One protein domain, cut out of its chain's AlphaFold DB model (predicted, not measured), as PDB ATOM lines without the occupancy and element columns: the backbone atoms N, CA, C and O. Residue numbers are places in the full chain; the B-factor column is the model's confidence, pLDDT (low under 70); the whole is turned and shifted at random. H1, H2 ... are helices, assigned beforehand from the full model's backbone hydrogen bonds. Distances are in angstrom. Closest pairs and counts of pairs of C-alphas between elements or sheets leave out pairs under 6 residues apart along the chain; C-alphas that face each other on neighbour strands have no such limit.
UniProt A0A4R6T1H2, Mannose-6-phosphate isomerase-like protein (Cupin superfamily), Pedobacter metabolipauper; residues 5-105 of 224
ATOM      1  N   ASP A   5     -25.537   3.247 -65.545       78.06
ATOM      2  CA  ASP A   5     -25.433   4.638 -65.075       78.06
ATOM      3  C   ASP A   5     -24.625   4.776 -63.774       78.06
ATOM      4  O   ASP A   5     -24.055   5.834 -63.504       78.06
ATOM      5  N   ASP A   6     -24.550   3.710 -62.968       76.56
ATOM      6  CA  ASP A   6     -23.770   3.697 -61.726       76.56
ATOM      7  C   ASP A   6     -22.252   3.630 -61.996       76.56
ATOM      8  O   ASP A   6     -21.446   3.939 -61.116       76.56
ATOM      9  N   PHE A   7     -21.855   3.249 -63.216       74.12
ATOM     10  CA  PHE A   7     -20.464   2.997 -63.604       74.12
ATOM     11  C   PHE A   7     -19.937   3.980 -64.648       74.12
ATOM     12  O   PHE A   7     -18.740   4.268 -64.660       74.12
ATOM     13  N   VAL A   8     -20.805   4.500 -65.522       84.00
ATOM     14  CA  VAL A   8     -20.402   5.399 -66.608       84.00
ATOM     15  C   VAL A   8     -21.197   6.699 -66.555       84.00
ATOM     16  O   VAL A   8     -22.394   6.728 -66.815       84.00
ATOM     17  N   SER A   9     -20.517   7.808 -66.259       88.44
ATOM     18  CA  SER A   9     -21.120   9.139 -66.313       88.44
ATOM     19  C   SER A   9     -21.257   9.636 -67.756       88.44
ATOM     20  O   SER A   9     -20.457   9.303 -68.635       88.44
ATOM     21  N   SER A  10     -22.221  10.527 -68.001       85.81
ATOM     22  CA  SER A  10     -22.387  11.176 -69.311       85.81
ATOM     23  C   SER A  10     -21.149  11.976 -69.744       85.81
ATOM     24  O   SER A  10     -20.898  12.139 -70.935       85.81
ATOM     25  N   GLU A  11     -20.352  12.480 -68.795       88.50
ATOM     26  CA  GLU A  11     -19.078  13.149 -69.086       88.50
ATOM     27  C   GLU A  11     -18.047  12.167 -69.651       88.50
ATOM     28  O   GLU A  11     -17.431  12.453 -70.678       88.50
ATOM     29  N   MET A  12     -17.926  10.977 -69.053       89.31
ATOM     30  CA  MET A  12     -17.039   9.930 -69.560       89.31
ATOM     31  C   MET A  12     -17.452   9.456 -70.955       89.31
ATOM     32  O   MET A  12     -16.583   9.269 -71.801       89.31
ATOM     33  N   LEU A  13     -18.752   9.345 -71.247       91.56
ATOM     34  CA  LEU A  13     -19.225   9.012 -72.598       91.56
ATOM     35  C   LEU A  13     -18.845  10.064 -73.641       91.56
ATOM     36  O   LEU A  13     -18.428   9.720 -74.746       91.56
ATOM     37  N   ASN A  14     -18.930  11.347 -73.290       88.06
ATOM     38  CA  ASN A  14     -18.505  12.417 -74.190       88.06
ATOM     39  C   ASN A  14     -16.999  12.351 -74.474       88.06
ATOM     40  O   ASN A  14     -16.599  12.459 -75.634       88.06
ATOM     41  N   LEU A  15     -16.182  12.135 -73.436       89.75
ATOM     42  CA  LEU A  15     -14.728  11.978 -73.567       89.75
ATOM     43  C   LEU A  15     -14.354  10.710 -74.343       89.75
ATOM     44  O   LEU A  15     -13.387  10.706 -75.104       89.75
ATOM     45  N   TYR A  16     -15.122   9.635 -74.179       91.00
ATOM     46  CA  TYR A  16     -14.940   8.397 -74.927       91.00
ATOM     47  C   TYR A  16     -15.162   8.628 -76.421       91.00
ATOM     48  O   TYR A  16     -14.287   8.354 -77.241       91.00
ATOM     49  N   ILE A  17     -16.300   9.232 -76.773       89.00
ATOM     50  CA  ILE A  17     -16.695   9.476 -78.164       89.00
ATOM     51  C   ILE A  17     -15.774  10.497 -78.845       89.00
ATOM     52  O   ILE A  17     -15.483  10.369 -80.037       89.00
ATOM     53  N   SER A  18     -15.264  11.488 -78.109       85.31
ATOM     54  CA  SER A  18     -14.266  12.429 -78.634       85.31
ATOM     55  C   SER A  18     -12.854  11.829 -78.739       85.31
ATOM     56  O   SER A  18     -11.970  12.439 -79.353       85.31
ATOM     57  N   GLY A  19     -12.640  10.629 -78.186       83.00
ATOM     58  CA  GLY A  19     -11.347   9.952 -78.138       83.00
ATOM     59  C   GLY A  19     -10.351  10.634 -77.206       83.00
ATOM     60  O   GLY A  19      -9.156  10.656 -77.512       83.00
ATOM     61  N   GLU A  20     -10.833  11.273 -76.142       89.44
ATOM     62  CA  GLU A  20     -10.043  12.009 -75.149       89.44
ATOM     63  C   GLU A  20      -9.731  11.202 -73.887       89.44
ATOM     64  O   GLU A  20      -8.815  11.580 -73.157       89.44
ATOM     65  N   LEU A  21     -10.430  10.089 -73.657       85.38
ATOM     66  CA  LEU A  21     -10.098   9.171 -72.571       85.38
ATOM     67  C   LEU A  21      -8.712   8.548 -72.736       85.38
ATOM     68  O   LEU A  21      -8.211   8.352 -73.850       85.38
ATOM     69  N   SER A  22      -8.110   8.185 -71.602       80.81
ATOM     70  CA  SER A  22      -6.974   7.272 -71.609       80.81
ATOM     71  C   SER A  22      -7.388   5.908 -72.166       80.81
ATOM     72  O   SER A  22      -8.568   5.555 -72.228       80.81
ATOM     73  N   ARG A  23      -6.398   5.113 -72.572       74.50
ATOM     74  CA  ARG A  23      -6.649   3.775 -73.110       74.50
ATOM     75  C   ARG A  23      -7.392   2.883 -72.109       74.50
ATOM     76  O   ARG A  23      -8.309   2.183 -72.515       74.50
ATOM     77  N   ASP A  24      -7.028   2.941 -70.833       71.19
ATOM     78  CA  ASP A  24      -7.608   2.081 -69.794       71.19
ATOM     79  C   ASP A  24      -9.070   2.458 -69.496       71.19
ATOM     80  O   ASP A  24      -9.930   1.592 -69.329       71.19
ATOM     81  N   GLU A  25      -9.383   3.756 -69.508       81.12
ATOM     82  CA  GLU A  25     -10.754   4.260 -69.350       81.12
ATOM     83  C   GLU A  25     -11.629   3.912 -70.562       81.12
ATOM     84  O   GLU A  25     -12.770   3.478 -70.396       81.12
ATOM     85  N   ALA A  26     -11.092   4.045 -71.779       77.38
ATOM     86  CA  ALA A  26     -11.787   3.649 -73.001       77.38
ATOM     87  C   ALA A  26     -12.100   2.144 -73.007       77.38
ATOM     88  O   ALA A  26     -13.241   1.757 -73.255       77.38
ATOM     89  N   ILE A  27     -11.122   1.311 -72.632       75.31
ATOM     90  CA  ILE A  27     -11.301  -0.138 -72.478       75.31
ATOM     91  C   ILE A  27     -12.384  -0.447 -71.439       75.31
ATOM     92  O   ILE A  27     -13.202  -1.338 -71.653       75.31
ATOM     93  N   THR A  28     -12.430   0.292 -70.329       79.44
ATOM     94  CA  THR A  28     -13.455   0.094 -69.293       79.44
ATOM     95  C   THR A  28     -14.860   0.347 -69.845       79.44
ATOM     96  O   THR A  28     -15.761  -0.467 -69.645       79.44
ATOM     97  N   ILE A  29     -15.056   1.435 -70.595       84.94
ATOM     98  CA  ILE A  29     -16.352   1.735 -71.224       84.94
ATOM     99  C   ILE A  29     -16.714   0.676 -72.259       84.94
ATOM    100  O   ILE A  29     -17.855   0.225 -72.285       84.94
ATOM    101  N   GLU A  30     -15.754   0.235 -73.068       84.25
ATOM    102  CA  GLU A  30     -15.941  -0.844 -74.042       84.25
ATOM    103  C   GLU A  30     -16.358  -2.148 -73.365       84.25
ATOM    104  O   GLU A  30     -17.285  -2.816 -73.813       84.25
ATOM    105  N   GLN A  31     -15.751  -2.492 -72.231       74.12
ATOM    106  CA  GLN A  31     -16.132  -3.669 -71.454       74.12
ATOM    107  C   GLN A  31     -17.555  -3.566 -70.915       74.12
ATOM    108  O   GLN A  31     -18.309  -4.528 -71.014       74.12
ATOM    109  N   ILE A  32     -17.958  -2.410 -70.388       81.62
ATOM    110  CA  ILE A  32     -19.332  -2.215 -69.906       81.62
ATOM    111  C   ILE A  32     -20.302  -2.240 -71.100       81.62
ATOM    112  O   ILE A  32     -21.350  -2.882 -71.044       81.62
ATOM    113  N   ALA A  33     -19.940  -1.621 -72.224       83.31
ATOM    114  CA  ALA A  33     -20.751  -1.599 -73.437       83.31
ATOM    115  C   ALA A  33     -20.879  -2.996 -74.060       83.31
ATOM    116  O   ALA A  33     -21.933  -3.344 -74.584       83.31
ATOM    117  N   ALA A  34     -19.866  -3.855 -73.943       74.19
ATOM    118  CA  ALA A  34     -19.948  -5.244 -74.385       74.19
ATOM    119  C   ALA A  34     -21.063  -6.023 -73.662       74.19
ATOM    120  O   ALA A  34     -21.640  -6.954 -74.227       74.19
ATOM    121  N   VAL A  35     -21.415  -5.619 -72.437       69.38
ATOM    122  CA  VAL A  35     -22.282  -6.399 -71.537       69.38
ATOM    123  C   VAL A  35     -23.612  -5.718 -71.214       69.38
ATOM    124  O   VAL A  35     -24.558  -6.391 -70.808       69.38
ATOM    125  N   HIS A  36     -23.727  -4.414 -71.475       79.31
ATOM    126  CA  HIS A  36     -24.942  -3.630 -71.283       79.31
ATOM    127  C   HIS A  36     -25.450  -3.063 -72.610       79.31
ATOM    128  O   HIS A  36     -24.931  -2.072 -73.120       79.31
ATOM    129  N   GLU A  37     -26.530  -3.648 -73.133       83.00
ATOM    130  CA  GLU A  37     -27.224  -3.149 -74.331       83.00
ATOM    131  C   GLU A  37     -27.630  -1.677 -74.190       83.00
ATOM    132  O   GLU A  37     -27.402  -0.894 -75.103       83.00
ATOM    133  N   GLY A  38     -28.123  -1.277 -73.011       86.25
ATOM    134  CA  GLY A  38     -28.495   0.115 -72.743       86.25
ATOM    135  C   GLY A  38     -27.345   1.106 -72.947       86.25
ATOM    136  O   GLY A  38     -27.567   2.176 -73.501       86.25
ATOM    137  N   LEU A  39     -26.115   0.731 -72.577       88.25
ATOM    138  CA  LEU A  39     -24.942   1.579 -72.797       88.25
ATOM    139  C   LEU A  39     -24.561   1.648 -74.282       88.25
ATOM    140  O   LEU A  39     -24.188   2.714 -74.767       88.25
ATOM    141  N   ARG A  40     -24.681   0.539 -75.026       88.94
ATOM    142  CA  ARG A  40     -24.444   0.540 -76.483       88.94
ATOM    143  C   ARG A  40     -25.413   1.464 -77.203       88.94
ATOM    144  O   ARG A  40     -24.988   2.259 -78.039       88.94
ATOM    145  N   GLU A  41     -26.691   1.373 -76.857       89.00
ATOM    146  CA  GLU A  41     -27.729   2.215 -77.446       89.00
ATOM    147  C   GLU A  41     -27.536   3.690 -77.083       89.00
ATOM    148  O   GLU A  41     -27.696   4.554 -77.945       89.00
ATOM    149  N   GLU A  42     -27.083   3.992 -75.864       92.56
ATOM    150  CA  GLU A  42     -26.729   5.361 -75.485       92.56
ATOM    151  C   GLU A  42     -25.540   5.891 -76.303       92.56
ATOM    152  O   GLU A  42     -25.621   6.975 -76.886       92.56
ATOM    153  N   ILE A  43     -24.456   5.117 -76.436       90.94
ATOM    154  CA  ILE A  43     -23.297   5.499 -77.260       90.94
ATOM    155  C   ILE A  43     -23.732   5.757 -78.710       90.94
ATOM    156  O   ILE A  43     -23.366   6.781 -79.297       90.94
ATOM    157  N   ARG A  44     -24.561   4.877 -79.289       89.94
ATOM    158  CA  ARG A  44     -25.123   5.043 -80.643       89.94
ATOM    159  C   ARG A  44     -25.973   6.301 -80.761       89.94
ATOM    160  O   ARG A  44     -25.824   7.045 -81.733       89.94
ATOM    161  N   SER A  45     -26.823   6.560 -79.773       92.00
ATOM    162  CA  SER A  45     -27.669   7.753 -79.706       92.00
ATOM    163  C   SER A  45     -26.830   9.034 -79.718       92.00
ATOM    164  O   SER A  45     -27.089   9.938 -80.522       92.00
ATOM    165  N   ILE A  46     -25.761   9.094 -78.915       90.81
ATOM    166  CA  ILE A  46     -24.855  10.252 -78.868       90.81
ATOM    167  C   ILE A  46     -24.118  10.426 -80.203       90.81
ATOM    168  O   ILE A  46     -24.067  11.537 -80.740       90.81
ATOM    169  N   ILE A  47     -23.589   9.343 -80.783       89.75
ATOM    170  CA  ILE A  47     -22.929   9.371 -82.100       89.75
ATOM    171  C   ILE A  47     -23.889   9.904 -83.175       89.75
ATOM    172  O   ILE A  47     -23.531  10.797 -83.948       89.75
ATOM    173  N   HIS A  48     -25.126   9.407 -83.202       89.94
ATOM    174  CA  HIS A  48     -26.150   9.858 -84.141       89.94
ATOM    175  C   HIS A  48     -26.484  11.346 -83.951       89.94
ATOM    176  O   HIS A  48     -26.525  12.107 -84.923       89.94
ATOM    177  N   ALA A  49     -26.647  11.798 -82.704       89.94
ATOM    178  CA  ALA A  49     -26.890  13.203 -82.392       89.94
ATOM    179  C   ALA A  49     -25.737  14.112 -82.855       89.94
ATOM    180  O   ALA A  49     -25.984  15.199 -83.385       89.94
ATOM    181  N   LEU A  50     -24.483  13.667 -82.721       87.06
ATOM    182  CA  LEU A  50     -23.307  14.397 -83.206       87.06
ATOM    183  C   LEU A  50     -23.299  14.538 -84.731       87.06
ATOM    184  O   LEU A  50     -23.001  15.625 -85.238       87.06
ATOM    185  N   PHE A  51     -23.657  13.482 -85.465       86.62
ATOM    186  CA  PHE A  51     -23.770  13.533 -86.925       86.62
ATOM    187  C   PHE A  51     -24.887  14.471 -87.393       86.62
ATOM    188  O   PHE A  51     -24.672  15.303 -88.282       86.62
ATOM    189  N   GLU A  52     -26.070  14.395 -86.784       89.12
ATOM    190  CA  GLU A  52     -27.178  15.292 -87.126       89.12
ATOM    191  C   GLU A  52     -26.848  16.747 -86.772       89.12
ATOM    192  O   GLU A  52     -27.102  17.665 -87.562       89.12
ATOM    193  N   TYR A  53     -26.172  16.976 -85.642       87.19
ATOM    194  CA  TYR A  53     -25.667  18.297 -85.290       87.19
ATOM    195  C   TYR A  53     -24.665  18.816 -86.329       87.19
ATOM    196  O   TYR A  53     -24.828  19.938 -86.824       87.19
ATOM    197  N   SER A  54     -23.666  18.016 -86.718       85.88
ATOM    198  CA  SER A  54     -22.641  18.424 -87.688       85.88
ATOM    199  C   SER A  54     -23.266  18.780 -89.043       85.88
ATOM    200  O   SER A  54     -22.985  19.841 -89.611       85.88
ATOM    201  N   LYS A  55     -24.213  17.954 -89.503       86.81
ATOM    202  CA  LYS A  55     -25.007  18.176 -90.718       86.81
ATOM    203  C   LYS A  55     -25.829  19.462 -90.639       86.81
ATOM    204  O   LYS A  55     -25.757  20.277 -91.557       86.81
ATOM    205  N   SER A  56     -26.536  19.699 -89.529       90.06
ATOM    206  CA  SER A  56     -27.347  20.913 -89.327       90.06
ATOM    207  C   SER A  56     -26.520  22.204 -89.354       90.06
ATOM    208  O   SER A  56     -27.013  23.261 -89.746       90.06
ATOM    209  N   LYS A  57     -25.247  22.129 -88.947       88.69
ATOM    210  CA  LYS A  57     -24.313  23.263 -88.953       88.69
ATOM    211  C   LYS A  57     -23.525  23.392 -90.253       88.69
ATOM    212  O   LYS A  57     -22.740  24.331 -90.364       88.69
ATOM    213  N   GLY A  58     -23.695  22.471 -91.205       83.00
ATOM    214  CA  GLY A  58     -22.883  22.410 -92.421       83.00
ATOM    215  C   GLY A  58     -21.388  22.255 -92.125       83.00
ATOM    216  O   GLY A  58     -20.553  22.702 -92.908       83.00
ATOM    217  N   LYS A  59     -21.043  21.685 -90.964       85.19
ATOM    218  CA  LYS A  59     -19.662  21.496 -90.519       85.19
ATOM    219  C   LYS A  59     -19.346  20.013 -90.500       85.19
ATOM    220  O   LYS A  59     -20.117  19.211 -89.989       85.19
ATOM    221  N   SER A  60     -18.180  19.661 -91.022       84.69
ATOM    222  CA  SER A  60     -17.625  18.331 -90.805       84.69
ATOM    223  C   SER A  60     -17.164  18.198 -89.354       84.69
ATOM    224  O   SER A  60     -16.637  19.155 -88.782       84.69
ATOM    225  N   LEU A  61     -17.316  17.007 -88.774       86.00
ATOM    226  CA  LEU A  61     -16.634  16.664 -87.529       86.00
ATOM    227  C   LEU A  61     -15.113  16.728 -87.728       86.00
ATOM    228  O   LEU A  61     -14.611  16.530 -88.840       86.00
ATOM    229  N   TYR A  62     -14.384  17.008 -86.649       85.56
ATOM    230  CA  TYR A  62     -12.923  16.986 -86.671       85.56
ATOM    231  C   TYR A  62     -12.417  15.579 -87.026       85.56
ATOM    232  O   TYR A  62     -12.995  14.604 -86.542       85.56
ATOM    233  N   PRO A  63     -11.317  15.440 -87.793       82.44
ATOM    234  CA  PRO A  63     -10.809  14.131 -88.215       82.44
ATOM    235  C   PRO A  63     -10.574  13.143 -87.065       82.44
ATOM    236  O   PRO A  63     -10.861  11.960 -87.209       82.44
ATOM    237  N   ARG A  64     -10.108  13.629 -85.906       77.69
ATOM    238  CA  ARG A  64      -9.939  12.809 -84.696       77.69
ATOM    239  C   ARG A  64     -11.266  12.210 -84.228       77.69
ATOM    240  O   ARG A  64     -11.344  11.008 -84.043       77.69
ATOM    241  N   VAL A  65     -12.309  13.034 -84.121       80.94
ATOM    242  CA  VAL A  65     -13.650  12.594 -83.705       80.94
ATOM    243  C   VAL A  65     -14.247  11.629 -84.730       80.94
ATOM    244  O   VAL A  65     -14.830  10.624 -84.354       80.94
ATOM    245  N   GLN A  66     -14.056  11.878 -86.030       80.81
ATOM    246  CA  GLN A  66     -14.493  10.942 -87.076       80.81
ATOM    247  C   GLN A  66     -13.808   9.579 -86.960       80.81
ATOM    248  O   GLN A  66     -14.452   8.548 -87.137       80.81
ATOM    249  N   HIS A  67     -12.503   9.578 -86.676       75.56
ATOM    250  CA  HIS A  67     -11.745   8.354 -86.465       75.56
ATOM    251  C   HIS A  67     -12.245   7.596 -85.234       75.56
ATOM    252  O   HIS A  67     -12.550   6.416 -85.357       75.56
ATOM    253  N   SER A  68     -12.399   8.286 -84.099       75.38
ATOM    254  CA  SER A  68     -12.940   7.712 -82.865       75.38
ATOM    255  C   SER A  68     -14.325   7.117 -83.080       75.38
ATOM    256  O   SER A  68     -14.526   5.951 -82.770       75.38
ATOM    257  N   ILE A  69     -15.248   7.860 -83.697       84.06
ATOM    258  CA  ILE A  69     -16.591   7.355 -84.005       84.06
ATOM    259  C   ILE A  69     -16.521   6.082 -84.845       84.06
ATOM    260  O   ILE A  69     -17.178   5.110 -84.498       84.06
ATOM    261  N   ARG A  70     -15.710   6.055 -85.910       79.25
ATOM    262  CA  ARG A  70     -15.570   4.853 -86.743       79.25
ATOM    263  C   ARG A  70     -15.070   3.664 -85.924       79.25
ATOM    264  O   ARG A  70     -15.670   2.606 -85.997       79.25
ATOM    265  N   THR A  71     -14.022   3.853 -85.123       74.38
ATOM    266  CA  THR A  71     -13.483   2.794 -84.256       74.38
ATOM    267  C   THR A  71     -14.529   2.274 -83.270       74.38
ATOM    268  O   THR A  71     -14.646   1.066 -83.098       74.38
ATOM    269  N   ILE A  72     -15.317   3.166 -82.667       80.25
ATOM    270  CA  ILE A  72     -16.384   2.800 -81.728       80.25
ATOM    271  C   ILE A  72     -17.519   2.064 -82.451       80.25
ATOM    272  O   ILE A  72     -18.027   1.074 -81.940       80.25
ATOM    273  N   THR A  73     -17.924   2.507 -83.643       80.38
ATOM    274  CA  THR A  73     -18.953   1.817 -84.436       80.38
ATOM    275  C   THR A  73     -18.489   0.427 -84.862       80.38
ATOM    276  O   THR A  73     -19.209  -0.534 -84.613       80.38
ATOM    277  N   ASP A  74     -17.268   0.303 -85.393       78.94
ATOM    278  CA  ASP A  74     -16.675  -0.988 -85.767       78.94
ATOM    279  C   ASP A  74     -16.643  -1.949 -84.560       78.94
ATOM    280  O   ASP A  74     -16.948  -3.135 -84.683       78.94
ATOM    281  N   PHE A  75     -16.318  -1.424 -83.374       81.44
ATOM    282  CA  PHE A  75     -16.365  -2.158 -82.112       81.44
ATOM    283  C   PHE A  75     -17.782  -2.638 -81.763       81.44
ATOM    284  O   PHE A  75     -17.983  -3.824 -81.494       81.44
ATOM    285  N   LEU A  76     -18.770  -1.736 -81.762       80.69
ATOM    286  CA  LEU A  76     -20.146  -2.057 -81.375       80.69
ATOM    287  C   LEU A  76     -20.778  -3.081 -82.322       80.69
ATOM    288  O   LEU A  76     -21.470  -3.989 -81.863       80.69
ATOM    289  N   ASP A  77     -20.508  -2.958 -83.619       81.00
ATOM    290  CA  ASP A  77     -21.021  -3.874 -84.634       81.00
ATOM    291  C   ASP A  77     -20.401  -5.270 -84.477       81.00
ATOM    292  O   ASP A  77     -21.119  -6.268 -84.519       81.00
ATOM    293  N   ALA A  78     -19.096  -5.355 -84.187       75.94
ATOM    294  CA  ALA A  78     -18.430  -6.627 -83.901       75.94
ATOM    295  C   ALA A  78     -18.976  -7.303 -82.629       75.94
ATOM    296  O   ALA A  78     -19.154  -8.524 -82.598       75.94
ATOM    297  N   VAL A  79     -19.263  -6.520 -81.582       74.31
ATOM    298  CA  VAL A  79     -19.912  -7.012 -80.356       74.31
ATOM    299  C   VAL A  79     -21.296  -7.579 -80.670       74.31
ATOM    300  O   VAL A  79     -21.624  -8.671 -80.209       74.31
ATOM    301  N   GLU A  80     -22.106  -6.862 -81.450       75.50
ATOM    302  CA  GLU A  80     -23.471  -7.271 -81.786       75.50
ATOM    303  C   GLU A  80     -23.510  -8.512 -82.689       75.50
ATOM    304  O   GLU A  80     -24.252  -9.453 -82.403       75.50
ATOM    305  N   GLU A  81     -22.679  -8.564 -83.734       75.94
ATOM    306  CA  GLU A  81     -22.559  -9.731 -84.618       75.94
ATOM    307  C   GLU A  81     -22.220 -10.992 -83.812       75.94
ATOM    308  O   GLU A  81     -22.880 -12.024 -83.944       75.94
ATOM    309  N   LYS A  82     -21.236 -10.897 -82.910       67.50
ATOM    310  CA  LYS A  82     -20.801 -12.035 -82.090       67.50
ATOM    311  C   LYS A  82     -21.820 -12.429 -81.037       67.50
ATOM    312  O   LYS A  82     -22.042 -13.624 -80.837       67.50
ATOM    313  N   TYR A  83     -22.465 -11.452 -80.405       67.44
ATOM    314  CA  TYR A  83     -23.562 -11.721 -79.484       67.44
ATOM    315  C   TYR A  83     -24.665 -12.533 -80.177       67.44
ATOM    316  O   TYR A  83     -25.108 -13.549 -79.644       67.44
ATOM    317  N   ASN A  84     -25.041 -12.143 -81.398       66.75
ATOM    318  CA  ASN A  84     -26.057 -12.838 -82.185       66.75
ATOM    319  C   ASN A  84     -25.609 -14.253 -82.603       66.75
ATOM    320  O   ASN A  84     -26.363 -15.208 -82.424       66.75
ATOM    321  N   GLU A  85     -24.367 -14.425 -83.072       67.69
ATOM    322  CA  GLU A  85     -23.817 -15.742 -83.443       67.69
ATOM    323  C   GLU A  85     -23.775 -16.748 -82.278       67.69
ATOM    324  O   GLU A  85     -23.954 -17.953 -82.483       67.69
ATOM    325  N   GLU A  86     -23.461 -16.291 -81.064       61.59
ATOM    326  CA  GLU A  86     -23.372 -17.157 -79.884       61.59
ATOM    327  C   GLU A  86     -24.743 -17.442 -79.266       61.59
ATOM    328  O   GLU A  86     -25.007 -18.579 -78.858       61.59
ATOM    329  N   TRP A  87     -25.635 -16.447 -79.256       54.31
ATOM    330  CA  TRP A  87     -27.011 -16.594 -78.782       54.31
ATOM    331  C   TRP A  87     -27.802 -17.618 -79.604       54.31
ATOM    332  O   TRP A  87     -28.562 -18.411 -79.045       54.31
ATOM    333  N   GLU A  88     -27.584 -17.662 -80.922       53.81
ATOM    334  CA  GLU A  88     -28.212 -18.654 -81.805       53.81
ATOM    335  C   GLU A  88     -27.728 -20.091 -81.552       53.81
ATOM    336  O   GLU A  88     -28.473 -21.043 -81.791       53.81
ATOM    337  N   LYS A  89     -26.498 -20.274 -81.052       56.34
ATOM    338  CA  LYS A  89     -25.903 -21.605 -80.852       56.34
ATOM    339  C   LYS A  89     -26.328 -22.259 -79.539       56.34
ATOM    340  O   LYS A  89     -26.595 -23.458 -79.538       56.34
ATOM    341  N   GLU A  90     -26.419 -21.508 -78.441       50.94
ATOM    342  CA  GLU A  90     -26.908 -22.016 -77.147       50.94
ATOM    343  C   GLU A  90     -27.576 -20.896 -76.311       50.94
ATOM    344  O   GLU A  90     -26.919 -20.285 -75.464       50.94
ATOM    345  N   PRO A  91     -28.904 -20.684 -76.439       48.84
ATOM    346  CA  PRO A  91     -29.641 -19.613 -75.746       48.84
ATOM    347  C   PRO A  91     -29.596 -19.679 -74.207       48.84
ATOM    348  O   PRO A  91     -30.045 -18.767 -73.516       48.84
ATOM    349  N   SER A  92     -29.116 -20.792 -73.642       50.41
ATOM    350  CA  SER A  92     -29.075 -21.064 -72.204       50.41
ATOM    351  C   SER A  92     -27.746 -20.695 -71.535       50.41
ATOM    352  O   SER A  92     -27.674 -20.695 -70.301       50.41
ATOM    353  N   ARG A  93     -26.692 -20.361 -72.296       48.50
ATOM    354  CA  ARG A  93     -25.412 -19.927 -71.724       48.50
ATOM    355  C   ARG A  93     -25.371 -18.412 -71.568       48.50
ATOM    356  O   ARG A  93     -25.234 -17.677 -72.534       48.50
ATOM    357  N   LYS A  94     -25.273 -17.955 -70.319       45.44
ATOM    358  CA  LYS A  94     -24.793 -16.607 -69.941       45.44
ATOM    359  C   LYS A  94     -23.336 -16.308 -70.379       45.44
ATOM    360  O   LYS A  94     -22.741 -15.348 -69.914       45.44
ATOM    361  N   GLY A  95     -22.736 -17.154 -71.220       42.91
ATOM    362  CA  GLY A  95     -21.299 -17.221 -71.481       42.91
ATOM    363  C   GLY A  95     -20.782 -16.350 -72.627       42.91
ATOM    364  O   GLY A  95     -19.566 -16.279 -72.778       42.91
ATOM    365  N   GLY A  96     -21.650 -15.681 -73.398       50.44
ATOM    366  CA  GLY A  96     -21.188 -14.897 -74.554       50.44
ATOM    367  C   GLY A  96     -20.334 -13.676 -74.190       50.44
ATOM    368  O   GLY A  96     -19.449 -13.250 -74.928       50.44
ATOM    369  N   LEU A  97     -20.494 -13.193 -72.957       49.88
ATOM    370  CA  LEU A  97     -19.650 -12.166 -72.350       49.88
ATOM    371  C   LEU A  97     -18.161 -12.511 -72.368       49.88
ATOM    372  O   LEU A  97     -17.319 -11.667 -72.658       49.88
ATOM    373  N   ALA A  98     -17.836 -13.759 -72.026       48.84
ATOM    374  CA  ALA A  98     -16.458 -14.196 -71.895       48.84
ATOM    375  C   ALA A  98     -15.777 -14.259 -73.266       48.84
ATOM    376  O   ALA A  98     -14.607 -13.913 -73.367       48.84
ATOM    377  N   THR A  99     -16.493 -14.650 -74.323       49.94
ATOM    378  CA  THR A  99     -15.944 -14.667 -75.686       49.94
ATOM    379  C   THR A  99     -15.716 -13.256 -76.221       49.94
ATOM    380  O   THR A  99     -14.659 -12.981 -76.789       49.94
ATOM    381  N   ILE A 100     -16.658 -12.339 -75.990       51.72
ATOM    382  CA  ILE A 100     -16.541 -10.943 -76.430       51.72
ATOM    383  C   ILE A 100     -15.391 -10.235 -75.690       51.72
ATOM    384  O   ILE A 100     -14.552  -9.595 -76.324       51.72
ATOM    385  N   LEU A 101     -15.263 -10.429 -74.372       51.00
ATOM    386  CA  LEU A 101     -14.141  -9.892 -73.587       51.00
ATOM    387  C   LEU A 101     -12.776 -10.413 -74.065       51.00
ATOM    388  O   LEU A 101     -11.826  -9.633 -74.119       51.00
ATOM    389  N   LYS A 102     -12.688 -11.697 -74.452       52.38
ATOM    390  CA  LYS A 102     -11.470 -12.312 -75.015       52.38
ATOM    391  C   LYS A 102     -11.051 -11.714 -76.360       52.38
ATOM    392  O   LYS A 102      -9.863 -11.632 -76.640       52.38
ATOM    393  N   MET A 103     -12.008 -11.324 -77.201       51.28
ATOM    394  CA  MET A 103     -11.710 -10.745 -78.517       51.28
ATOM    395  C   MET A 103     -11.264  -9.282 -78.433       51.28
ATOM    396  O   MET A 103     -10.423  -8.851 -79.218       51.28
ATOM    397  N   LEU A 104     -11.820  -8.524 -77.488       56.00
ATOM    398  CA  LEU A 104     -11.551  -7.092 -77.341       56.00
ATOM    399  C   LEU A 104     -10.279  -6.808 -76.546       56.00
ATOM    400  O   LEU A 104      -9.575  -5.836 -76.805       56.00
ATOM    401  N   ASN A 105      -9.966  -7.686 -75.598       66.25
ATOM    402  CA  ASN A 105      -8.747  -7.634 -74.817       66.25
ATOM    403  C   ASN A 105      -8.036  -8.968 -75.040       66.25
ATOM    404  O   ASN A 105      -8.441  -9.944 -74.420       66.25
TER     405      ASN A 105
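Overview. This is residues 5 to 105 of the 224 residues of the protein "Mannose-6-phosphate isomerase-like protein (Cupin superfamily)" of Pedobacter metabolipauper (UniProt A0A4R6T1H2). The long helix H4 is the spine of an elongated body of helices: H3 makes a loosely joined hairpin with it, and the three shorter helices H1, H2 and H5 follow one another in a row along one side of that pair. H1 crosses H3 and H4, H5 folds back along the last part of H4, H2 sits between H1 and H5, and residues 88 to 94 stick out at one end. The printed part has 101 residues with five named helices, H1 to H5 in chain order, and no named strand; its class is all helix. It is compact, with a radius of gyration of the C-alphas of 14.6 A, and spans 48 by 25 by 22 A.

Arrangement. Begin with H4, residues 63 to 89, which touches four other helices. With H3, residues 37 to 56, it forms a helical hairpin: they only just touch, with 3 pairs of C-alphas within 8 A, the closest being Ile 47 and Ile 69 at 6.9 A. They run opposite ways at a shallow tilt of 34.8 degrees, only just short of steep. H5, residues 96 to 104, makes a second hairpin with H4, running opposite ways at a tilt of 35.3 degrees, only just steep; the closest C-alphas are those of Glu 86 and Gly 96, 6.2 A apart. H1, residues 10 to 17, touches H4 about perpendicular, at 82 degrees, with the C-alphas of Ile 17 and Ile 69 closest at 6.2 A. H2, residues 23 to 35, touches H5 at a shallow tilt of 26 degrees, opposite ways, with the C-alphas of Val 35 and Leu 97 closest at 6.4 A. H2 and H3 touch only at the corner by their link, where the C-alphas of Ala 33 and Arg 40 are closest at 5.2 A. H5 is apart from H1 and H3. In H1, H3 and H5 every O i to N i+4 pair is within hydrogen-bond range; in H2 8 of 9 are, and in H4 22 of 23.

Along the chain. Find C-alpha 63 at (-10.809, 14.131, -88.215); from there H4 runs 39.5 A to C-alpha 89 at (-25.903, -21.605, -80.852). H3 covers 28.4 A from Glu 37 to Ser 56, and H2 18.7 A from Arg 23 to Val 35. H1 begins at C-alpha 10, (-22.387, 11.176, -69.311), and H5 ends at Leu 104.

Size, cuts and confidence. Look to the C-alphas of Gly 58 and Ser 92 for the two farthest apart, 48.3 A. The printed part has no cut and no long link. Mean pLDDT of the printed part is 76.4; it is under 70 at residue 35 and at residues 82 to 105.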